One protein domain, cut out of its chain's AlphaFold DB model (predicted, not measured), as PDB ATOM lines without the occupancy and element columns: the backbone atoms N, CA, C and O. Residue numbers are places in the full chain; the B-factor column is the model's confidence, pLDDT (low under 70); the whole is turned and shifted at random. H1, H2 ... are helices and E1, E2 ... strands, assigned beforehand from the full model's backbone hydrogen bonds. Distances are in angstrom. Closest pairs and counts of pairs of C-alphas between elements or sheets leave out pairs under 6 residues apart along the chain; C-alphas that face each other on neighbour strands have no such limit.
ATOM      1  N   ILE A 134     223.886 222.332 235.399       76.50
ATOM      2  CA  ILE A 134     223.638 223.190 236.552       76.50
ATOM      3  C   ILE A 134     224.780 222.988 237.538       76.50
ATOM      4  O   ILE A 134     225.130 221.853 237.862       76.50
ATOM      5  N   VAL A 135     225.351 224.090 238.018       78.00
ATOM      6  CA  VAL A 135     226.417 224.066 239.020       78.00
ATOM      7  C   VAL A 135     225.840 224.491 240.363       78.00
ATOM      8  O   VAL A 135     225.224 225.549 240.479       78.00
ATOM      9  N   PHE A 136     226.057 223.671 241.382       78.50
ATOM     10  CA  PHE A 136     225.664 223.951 242.755       78.50
ATOM     11  C   PHE A 136     226.902 224.414 243.527       78.50
ATOM     12  O   PHE A 136     227.724 223.590 243.926       78.50
ATOM     13  N   VAL A 137     227.068 225.732 243.696       71.81
ATOM     14  CA  VAL A 137     228.220 226.340 244.388       71.81
ATOM     15  C   VAL A 137     227.742 227.057 245.646       71.81
ATOM     16  O   VAL A 137     227.466 228.247 245.604       71.81
ATOM     17  N   GLY A 138     227.639 226.335 246.764       66.31
ATOM     18  CA  GLY A 138     227.328 226.904 248.085       66.31
ATOM     19  C   GLY A 138     225.879 227.376 248.270       66.31
ATOM     20  O   GLY A 138     225.224 226.953 249.220       66.31
ATOM     21  N   ASP A 139     225.354 228.183 247.349       61.91
ATOM     22  CA  ASP A 139     223.990 228.696 247.388       61.91
ATOM     23  C   ASP A 139     223.002 227.676 246.815       61.91
ATOM     24  O   ASP A 139     223.164 227.126 245.719       61.91
ATOM     25  N   LYS A 140     221.941 227.400 247.578       68.88
ATOM     26  CA  LYS A 140     220.888 226.479 247.153       68.88
ATOM     27  C   LYS A 140     220.064 227.118 246.032       68.88
ATOM     28  O   LYS A 140     219.347 228.084 246.258       68.88
ATOM     29  N   VAL A 141     220.103 226.522 244.842       70.94
ATOM     30  CA  VAL A 141     219.205 226.865 243.732       70.94
ATOM     31  C   VAL A 141     217.751 226.511 244.105       70.94
ATOM     32  O   VAL A 141     217.525 225.431 244.664       70.94
ATOM     33  N   PRO A 142     216.748 227.370 243.835       70.69
ATOM     34  CA  PRO A 142     215.359 227.072 244.171       70.69
ATOM     35  C   PRO A 142     214.804 225.912 243.334       70.69
ATOM     36  O   PRO A 142     214.734 225.982 242.110       70.69
ATOM     37  N   ILE A 143     214.356 224.844 243.999       68.75
ATOM     38  CA  ILE A 143     213.882 223.603 243.353       68.75
ATOM     39  C   ILE A 143     212.620 223.838 242.498       68.75
ATOM     40  O   ILE A 143     212.362 223.112 241.538       68.75
ATOM     41  N   TRP A 144     211.813 224.852 242.822       67.38
ATOM     42  CA  TRP A 144     210.585 225.161 242.083       67.38
ATOM     43  C   TRP A 144     210.837 225.682 240.660       67.38
ATOM     44  O   TRP A 144     209.920 225.604 239.846       67.38
ATOM     45  N   SER A 145     212.058 226.123 240.342       69.25
ATOM     46  CA  SER A 145     212.453 226.616 239.015       69.25
ATOM     47  C   SER A 145     212.685 225.513 237.971       69.25
ATOM     48  O   SER A 145     213.058 225.818 236.840       69.25
ATOM     49  N   PHE A 146     212.499 224.238 238.332       74.31
ATOM     50  CA  PHE A 146     212.796 223.084 237.478       74.31
ATOM     51  C   PHE A 146     211.556 222.233 237.181       74.31
ATOM     52  O   PHE A 146     210.596 222.206 237.957       74.31
ATOM     53  N   GLU A 147     211.586 221.511 236.059       76.31
ATOM     54  CA  GLU A 147     210.538 220.569 235.658       76.31
ATOM     55  C   GLU A 147     210.391 219.428 236.676       76.31
ATOM     56  O   GLU A 147     211.326 219.099 237.411       76.31
ATOM     57  N   LYS A 148     209.197 218.817 236.753       69.88
ATOM     58  CA  LYS A 148     208.864 217.822 237.794       69.88
ATOM     59  C   LYS A 148     209.887 216.681 237.891       69.88
ATOM     60  O   LYS A 148     210.180 216.250 239.003       69.88
ATOM     61  N   GLU A 149     210.440 216.236 236.769       70.25
ATOM     62  CA  GLU A 149     211.376 215.108 236.698       70.25
ATOM     63  C   GLU A 149     212.782 215.473 237.201       70.25
ATOM     64  O   GLU A 149     213.433 214.675 237.876       70.25
ATOM     65  N   THR A 150     213.225 216.716 236.993       75.06
ATOM     66  CA  THR A 150     214.545 217.194 237.437       75.06
ATOM     67  C   THR A 150     214.575 217.577 238.916       75.06
ATOM     68  O   THR A 150     215.642 217.541 239.528       75.06
ATOM     69  N   LYS A 151     213.426 217.883 239.544       83.88
ATOM     70  CA  LYS A 151     213.350 218.305 240.962       83.88
ATOM     71  C   LYS A 151     214.003 217.322 241.929       83.88
ATOM     72  O   LYS A 151     214.663 217.745 242.879       83.88
ATOM     73  N   ARG A 152     213.827 216.017 241.695       84.00
ATOM     74  CA  ARG A 152     214.408 214.974 242.549       84.00
ATOM     75  C   ARG A 152     215.933 214.985 242.461       84.00
ATOM     76  O   ARG A 152     216.582 215.079 243.499       84.00
ATOM     77  N   ALA A 153     216.479 214.971 241.246       81.81
ATOM     78  CA  ALA A 153     217.922 215.014 241.015       81.81
ATOM     79  C   ALA A 153     218.549 216.304 241.566       81.81
ATOM     80  O   ALA A 153     219.540 216.246 242.285       81.81
ATOM     81  N   VAL A 154     217.903 217.454 241.347       83.12
ATOM     82  CA  VAL A 154     218.321 218.747 241.912       83.12
ATOM     83  C   VAL A 154     218.404 218.677 243.442       83.12
ATOM     84  O   VAL A 154     219.428 219.038 244.020       83.12
ATOM     85  N   SER A 155     217.377 218.133 244.108       83.44
ATOM     86  CA  SER A 155     217.363 217.996 245.573       83.44
ATOM     87  C   SER A 155     218.462 217.078 246.119       83.44
ATOM     88  O   SER A 155     218.890 217.243 247.259       83.44
ATOM     89  N   GLU A 156     218.912 216.106 245.326       86.00
ATOM     90  CA  GLU A 156     219.974 215.171 245.686       86.00
ATOM     91  C   GLU A 156     221.352 215.805 245.481       86.00
ATOM     92  O   GLU A 156     222.145 215.855 246.423       86.00
ATOM     93  N   CYS A 157     221.586 216.413 244.312       83.38
ATOM     94  CA  CYS A 157     222.829 217.113 243.994       83.38
ATOM     95  C   CYS A 157     223.107 218.291 244.950       83.38
ATOM     96  O   CYS A 157     224.264 218.589 245.242       83.38
ATOM     97  N   GLN A 158     222.066 218.939 245.486       85.50
ATOM     98  CA  GLN A 158     222.189 220.052 246.438       85.50
ATOM     99  C   GLN A 158     222.553 219.648 247.874       85.50
ATOM    100  O   GLN A 158     222.818 220.525 248.696       85.50
ATOM    101  N   LYS A 159     222.550 218.353 248.220       84.94
ATOM    102  CA  LYS A 159     222.918 217.898 249.578       84.94
ATOM    103  C   LYS A 159     224.419 217.970 249.843       84.94
ATOM    104  O   LYS A 159     224.845 217.891 250.992       84.94
ATOM    105  N   HIS A 160     225.220 218.089 248.791       80.38
ATOM    106  CA  HIS A 160     226.668 218.052 248.889       80.38
ATOM    107  C   HIS A 160     227.229 219.412 249.327       80.38
ATOM    108  O   HIS A 160     226.896 220.449 248.762       80.38
ATOM    109  N   GLY A 161     228.121 219.408 250.322       76.62
ATOM    110  CA  GLY A 161     228.797 220.608 250.842       76.62
ATOM    111  C   GLY A 161     229.982 221.091 249.995       76.62
ATOM    112  O   GLY A 161     230.877 221.751 250.511       76.62
ATOM    113  N   PHE A 162     230.036 220.713 248.720       78.56
ATOM    114  CA  PHE A 162     231.115 221.032 247.786       78.56
ATOM    115  C   PHE A 162     230.544 221.255 246.377       78.56
ATOM    116  O   PHE A 162     229.439 220.786 246.105       78.56
ATOM    117  N   PRO A 163     231.278 221.930 245.466       75.88
ATOM    118  CA  PRO A 163     230.798 222.182 244.110       75.88
ATOM    119  C   PRO A 163     230.433 220.892 243.363       75.88
ATOM    120  O   PRO A 163     231.299 220.046 243.114       75.88
ATOM    121  N   ILE A 164     229.157 220.764 242.999       82.06
ATOM    122  CA  ILE A 164     228.609 219.650 242.215       82.06
ATOM    123  C   ILE A 164     228.045 220.166 240.897       82.06
ATOM    124  O   ILE A 164     227.414 221.221 240.841       82.06
ATOM    125  N   TYR A 165     228.245 219.377 239.848       80.62
ATOM    126  CA  TYR A 165     227.722 219.601 238.509       80.62
ATOM    127  C   TYR A 165     226.611 218.603 238.242       80.62
ATOM    128  O   TYR A 165     226.827 217.407 238.373       80.62
ATOM    129  N   MET A 166     225.430 219.058 237.852       79.56
ATOM    130  CA  MET A 166     224.363 218.162 237.424       79.56
ATOM    131  C   MET A 166     224.131 218.295 235.934       79.56
ATOM    132  O   MET A 166     223.888 219.391 235.437       79.56
ATOM    133  N   CYS A 167     224.148 217.152 235.261       78.75
ATOM    134  CA  CYS A 167     223.653 217.007 233.907       78.75
ATOM    135  C   CYS A 167     222.126 216.941 233.939       78.75
ATOM    136  O   CYS A 167     221.576 215.998 234.513       78.75
ATOM    137  N   THR A 168     221.426 217.902 233.332       75.88
ATOM    138  CA  THR A 168     219.951 217.888 233.329       75.88
ATOM    139  C   THR A 168     219.403 216.727 232.515       75.88
ATOM    140  O   THR A 168     218.454 216.084 232.947       75.88
ATOM    141  N   ASN A 169     220.041 216.415 231.387       74.12
ATOM    142  CA  ASN A 169     219.561 215.403 230.444       74.12
ATOM    143  C   ASN A 169     219.719 213.978 230.991       74.12
ATOM    144  O   ASN A 169     218.882 213.121 230.744       74.12
ATOM    145  N   ALA A 170     220.775 213.732 231.774       72.62
ATOM    146  CA  ALA A 170     220.999 212.446 232.428       72.62
ATOM    147  C   ALA A 170     220.429 212.381 233.855       72.62
ATOM    148  O   ALA A 170     220.475 211.314 234.465       72.62
ATOM    149  N   ALA A 171     219.964 213.508 234.411       78.50
ATOM    150  CA  ALA A 171     219.571 213.656 235.814       78.50
ATOM    151  C   ALA A 171     220.629 213.115 236.808       78.50
ATOM    152  O   ALA A 171     220.296 212.530 237.838       78.50
ATOM    153  N   LYS A 172     221.919 213.295 236.484       82.06
ATOM    154  CA  LYS A 172     223.065 212.774 237.252       82.06
ATOM    155  C   LYS A 172     223.957 213.895 237.770       82.06
ATOM    156  O   LYS A 172     224.233 214.853 237.047       82.06
ATOM    157  N   CYS A 173     224.427 213.734 239.005       83.56
ATOM    158  CA  CYS A 173     225.397 214.615 239.647       83.56
ATOM    159  C   CYS A 173     226.827 214.096 239.417       83.56
ATOM    160  O   CYS A 173     227.079 212.899 239.521       83.56
ATOM    161  N   PHE A 174     227.764 215.005 239.180       80.81
ATOM    162  CA  PHE A 174     229.175 214.749 238.926       80.81
ATOM    163  C   PHE A 174     230.029 215.686 239.778       80.81
ATOM    164  O   PHE A 174     229.700 216.861 239.986       80.81
ATOM    165  N   ARG A 175     231.162 215.182 240.264       81.06
ATOM    166  CA  ARG A 175     232.191 216.007 240.901       81.06
ATOM    167  C   ARG A 175     233.032 216.701 239.841       81.06
ATOM    168  O   ARG A 175     233.180 216.216 238.725       81.06
ATOM    169  N   ARG A 176     233.675 217.806 240.228       76.88
ATOM    170  CA  ARG A 176     234.526 218.622 239.345       76.88
ATOM    171  C   ARG A 176     235.498 217.798 238.481       76.88
ATOM    172  O   ARG A 176     235.595 218.054 237.293       76.88
ATOM    173  N   HIS A 177     236.189 216.803 239.042       75.00
ATOM    174  CA  HIS A 177     237.156 215.982 238.291       75.00
ATOM    175  C   HIS A 177     236.512 215.041 237.263       75.00
ATOM    176  O   HIS A 177     237.138 214.744 236.251       75.00
ATOM    177  N   GLU A 178     235.275 214.600 237.499       74.06
ATOM    178  CA  GLU A 178     234.533 213.698 236.606       74.06
ATOM    179  C   GLU A 178     234.048 214.443 235.356       74.06
ATOM    180  O   GLU A 178     233.982 213.863 234.278       74.06
ATOM    181  N   VAL A 179     233.798 215.750 235.480       73.31
ATOM    182  CA  VAL A 179     233.423 216.630 234.360       73.31
ATOM    183  C   VAL A 179     234.634 217.024 233.503       73.31
ATOM    184  O   VAL A 179     234.493 217.377 232.337       73.31
ATOM    185  N   CYS A 180     235.854 216.959 234.042       70.88
ATOM    186  CA  CYS A 180     237.056 217.421 233.340       70.88
ATOM    187  C   CYS A 180     237.627 216.438 232.291       70.88
ATOM    188  O   CYS A 180     238.657 216.747 231.686       70.88
ATOM    189  N   ASN A 181     237.015 215.272 232.059       58.47
ATOM    190  CA  ASN A 181     237.561 214.203 231.212       58.47
ATOM    191  C   ASN A 181     236.688 213.981 229.949       58.47
ATOM    192  O   ASN A 181     235.503 213.708 230.137       58.47
ATOM    193  N   PRO A 182     237.199 214.053 228.693       50.47
ATOM    194  CA  PRO A 182     238.582 214.200 228.231       50.47
ATOM    195  C   PRO A 182     238.847 215.598 227.645       50.47
ATOM    196  O   PRO A 182     239.059 215.757 226.451       50.47
ATOM    197  N   TYR A 183     238.895 216.594 228.530       54.56
ATOM    198  CA  TYR A 183     239.315 217.972 228.260       54.56
ATOM    199  C   TYR A 183     238.196 218.942 227.899       54.56
ATOM    200  O   TYR A 183     237.943 219.311 226.759       54.56
ATOM    201  N   THR A 184     237.663 219.462 229.008       50.97
ATOM    202  CA  THR A 184     237.218 220.843 229.173       50.97
ATOM    203  C   THR A 184     236.047 221.233 228.300       50.97
ATOM    204  O   THR A 184     236.269 221.914 227.314       50.97
ATOM    205  N   GLN A 185     234.830 220.986 228.790       52.91
ATOM    206  CA  GLN A 185     233.947 222.074 229.212       52.91
ATOM    207  C   GLN A 185     233.132 221.614 230.411       52.91
ATOM    208  O   GLN A 185     232.227 220.808 230.289       52.91
ATOM    209  N   CYS A 186     233.449 222.134 231.594       51.94
ATOM    210  CA  CYS A 186     232.396 222.334 232.580       51.94
ATOM    211  C   CYS A 186     231.542 223.476 232.014       51.94
ATOM    212  O   CYS A 186     232.040 224.606 231.946       51.94
ATOM    213  N   PRO A 187     230.313 223.257 231.549       53.72
ATOM    214  CA  PRO A 187     229.519 224.375 231.080       53.72
ATOM    215  C   PRO A 187     228.983 225.120 232.302       53.72
ATOM    216  O   PRO A 187     228.702 224.537 233.351       53.72
ATOM    217  N   ASN A 188     228.957 226.449 232.197       54.31
ATOM    218  CA  ASN A 188     228.806 227.373 233.328       54.31
ATOM    219  C   ASN A 188     229.920 227.291 234.401       54.31
ATOM    220  O   ASN A 188     229.698 227.677 235.547       54.31
ATOM    221  N   ALA A 189     231.134 226.832 234.062       59.84
ATOM    222  CA  ALA A 189     232.258 226.831 235.006       59.84
ATOM    223  C   ALA A 189     232.783 228.227 235.356       59.84
ATOM    224  O   ALA A 189     233.023 229.066 234.478       59.84
ATOM    225  N   SER A 190     233.117 228.415 236.636       63.31
ATOM    226  CA  SER A 190     233.904 229.564 237.083       63.31
ATOM    227  C   SER A 190     235.321 229.527 236.487       63.31
ATOM    228  O   SER A 190     235.811 228.485 236.040       63.31
ATOM    229  N   LYS A 191     236.041 230.659 236.530       68.38
ATOM    230  CA  LYS A 191     237.466 230.712 236.140       68.38
ATOM    231  C   LYS A 191     238.307 229.650 236.869       68.38
ATOM    232  O   LYS A 191     239.229 229.098 236.275       68.38
ATOM    233  N   VAL A 192     237.958 229.332 238.117       73.00
ATOM    234  CA  VAL A 192     238.639 228.321 238.940       73.00
ATOM    235  C   VAL A 192     238.404 226.910 238.401       73.00
ATOM    236  O   VAL A 192     239.336 226.115 238.335       73.00
ATOM    237  N   ASP A 193     237.183 226.600 237.968       68.88
ATOM    238  CA  ASP A 193     236.845 225.283 237.421       68.88
ATOM    239  C   ASP A 193     237.494 225.058 236.045       68.88
ATOM    240  O   ASP A 193     238.034 223.982 235.783       68.88
ATOM    241  N   LYS A 194     237.547 226.102 235.203       70.06
ATOM    242  CA  LYS A 194     238.273 226.069 233.919       70.06
ATOM    243  C   LYS A 194     239.771 225.820 234.122       70.06
ATOM    244  O   LYS A 194     240.343 224.966 233.447       70.06
ATOM    245  N   LEU A 195     240.395 226.514 235.082       72.38
ATOM    246  CA  LEU A 195     241.799 226.298 235.459       72.38
ATOM    247  C   LEU A 195     242.038 224.880 235.993       72.38
ATOM    248  O   LEU A 195     243.024 224.244 235.622       72.38
ATOM    249  N   PHE A 196     241.128 224.364 236.822       74.75
ATOM    250  CA  PHE A 196     241.228 223.012 237.368       74.75
ATOM    251  C   PHE A 196     241.190 221.957 236.256       74.75
ATOM    252  O   PHE A 196     242.099 221.130 236.173       74.75
ATOM    253  N   CYS A 197     240.212 222.024 235.348       71.19
ATOM    254  CA  CYS A 197     240.134 221.077 234.237       71.19
ATOM    255  C   CYS A 197     241.320 221.200 233.270       71.19
ATOM    256  O   CYS A 197     241.839 220.179 232.829       71.19
ATOM    257  N   ALA A 198     241.811 222.415 232.997       69.69
ATOM    258  CA  ALA A 198     243.020 222.611 232.194       69.69
ATOM    259  C   ALA A 198     244.275 222.013 232.862       69.69
ATOM    260  O   ALA A 198     245.151 221.474 232.183       69.69
ATOM    261  N   SER A 199     244.371 222.068 234.195       72.69
ATOM    262  CA  SER A 199     245.484 221.458 234.932       72.69
ATOM    263  C   SER A 199     245.428 219.927 234.911       72.69
ATOM    264  O   SER A 199     246.447 219.283 234.658       72.69
ATOM    265  N   GLN A 200     244.233 219.346 235.070       69.69
ATOM    266  CA  GLN A 200     244.014 217.906 234.945       69.69
ATOM    267  C   GLN A 200     244.308 217.437 233.518       69.69
ATOM    268  O   GLN A 200     244.863 216.355 233.323       69.69
ATOM    269  N   ALA A 201     244.009 218.288 232.531       63.28
ATOM    270  CA  ALA A 201     244.275 217.995 231.137       63.28
ATOM    271  C   ALA A 201     245.751 217.767 230.838       63.28
ATOM    272  O   ALA A 201     246.146 216.768 230.239       63.28
ATOM    273  N   ARG A 202     246.584 218.672 231.353       61.41
ATOM    274  CA  ARG A 202     248.041 218.582 231.240       61.41
ATOM    275  C   ARG A 202     248.608 217.364 231.962       61.41
ATOM    276  O   ARG A 202     249.519 216.735 231.436       61.41
ATOM    277  N   GLN A 203     248.078 217.013 233.135       63.94
ATOM    278  CA  GLN A 203     248.518 215.818 233.862       63.94
ATOM    279  C   GLN A 203     248.187 214.541 233.087       63.94
ATOM    280  O   GLN A 203     249.066 213.710 232.877       63.94
ATOM    281  N   ASN A 204     246.951 214.402 232.608       59.56
ATOM    282  CA  ASN A 204     246.525 213.221 231.859       59.56
ATOM    283  C   ASN A 204     247.285 213.089 230.527       59.56
ATOM    284  O   ASN A 204     247.699 211.984 230.182       59.56
ATOM    285  N   ALA A 205     247.557 214.198 229.829       57.97
ATOM    286  CA  ALA A 205     248.415 214.211 228.643       57.97
ATOM    287  C   ALA A 205     249.864 213.799 228.968       57.97
ATOM    288  O   ALA A 205     250.448 212.982 228.261       57.97
ATOM    289  N   PHE A 206     250.432 214.285 230.076       56.41
ATOM    290  CA  PHE A 206     251.770 213.890 230.532       56.41
ATOM    291  C   PHE A 206     251.860 212.394 230.877       56.41
ATOM    292  O   PHE A 206     252.844 211.733 230.547       56.41
ATOM    293  N   PHE A 207     250.824 211.830 231.504       54.22
ATOM    294  CA  PHE A 207     250.756 210.395 231.793       54.22
ATOM    295  C   PHE A 207     250.476 209.540 230.549       54.22
ATOM    296  O   PHE A 207     250.955 208.410 230.489       54.22
ATOM    297  N   ALA A 208     249.755 210.064 229.554       51.59
ATOM    298  CA  ALA A 208     249.555 209.396 228.269       51.59
ATOM    299  C   ALA A 208     250.867 209.296 227.470       51.59
ATOM    300  O   ALA A 208     251.150 208.244 226.908       51.59
ATOM    301  N   VAL A 209     251.709 210.336 227.502       51.78
ATOM    302  CA  VAL A 209     253.044 210.330 226.868       51.78
ATOM    303  C   VAL A 209     254.013 209.364 227.561       51.78
ATOM    304  O   VAL A 209     254.870 208.787 226.907       51.78
ATOM    305  N   LYS A 210     253.870 209.129 228.874       48.78
ATOM    306  CA  LYS A 210     254.690 208.152 229.621       48.78
ATOM    307  C   LYS A 210     254.254 206.688 229.470       48.78
ATOM    308  O   LYS A 210     254.914 205.815 230.027       48.78
ATOM    309  N   LYS A 211     253.130 206.421 228.800       43.38
ATOM    310  CA  LYS A 211     252.610 205.065 228.553       43.38
ATOM    311  C   LYS A 211     252.955 204.519 227.159       43.38
ATOM    312  O   LYS A 211     252.452 203.451 226.815       43.38
TER     313      LYS A 211
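AT A GLANCE: This is residues 134 to 211 of the 212 residues of an uncharacterized protein of Brugia timori (UniProt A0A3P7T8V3). A small three-stranded sheet, E1 E2 E3, has helix H1 over one face, and beyond the short helix H2, which follows E3, the long helix H3 reaches away from the sheet as an arm. Residues 206 to 211, of which 206 to 209 belong to H3, stick out free. The printed part has 78 residues with three named helices and three named strands, in the order E1 H1 E2 E3 H2 H3; the sheet is all antiparallel, and the class is mixed, helices and strands. The whole is loose, with a radius of gyration of the C-alphas of 14.4 A and spans of 48 by 22 by 18 A.

IN THESE COORDINATES: Find C-alpha 134 at (223.638, 223.190, 236.552), where E1, residues 134 to 136, begins. Beside it runs E2, residues 164 to 167, and then E3, residues 172 to 175, 10.3 A long. H1 is residues 150 to 157, 10.6 A long, and H2 is residues 176 to 179. H3, residues 191 to 209, runs 27.3 A to C-alpha 209 at (253.044, 210.330, 226.868).

HOW THE PARTS SIT: Look first at inner strand E2: N 134 and O 166 of E1 and E2 are 2.9 A apart, within hydrogen-bond range, and so are N 174 and O 165 of the hairpin E2 and E3, at 2.7 A. H1 is on the sheet at a height of 8.7 A, over E2 and along the strands, at 23 degrees to E2 on the local plane. H2 only grazes the sheet. H3, with residues 193 to 200 alone, touches H2; their closest C-alphas, those of His 177 and Cys 197, are 7.2 A apart. H3 is not on the sheet and is apart from H1. In H1 and H3 every O i to N i+4 pair is within hydrogen-bond range; H2 is too short for one.

THE WHOLE: The C-alphas of Trp 144 and Lys 210, the two farthest apart, are 48.9 A apart. The printed part has no cut, and its long links are E1 to H1 and H2 to H3. Mean pLDDT of the printed part is 70.2; look for low values at residues 181 to 191 and 200 to 211, among others.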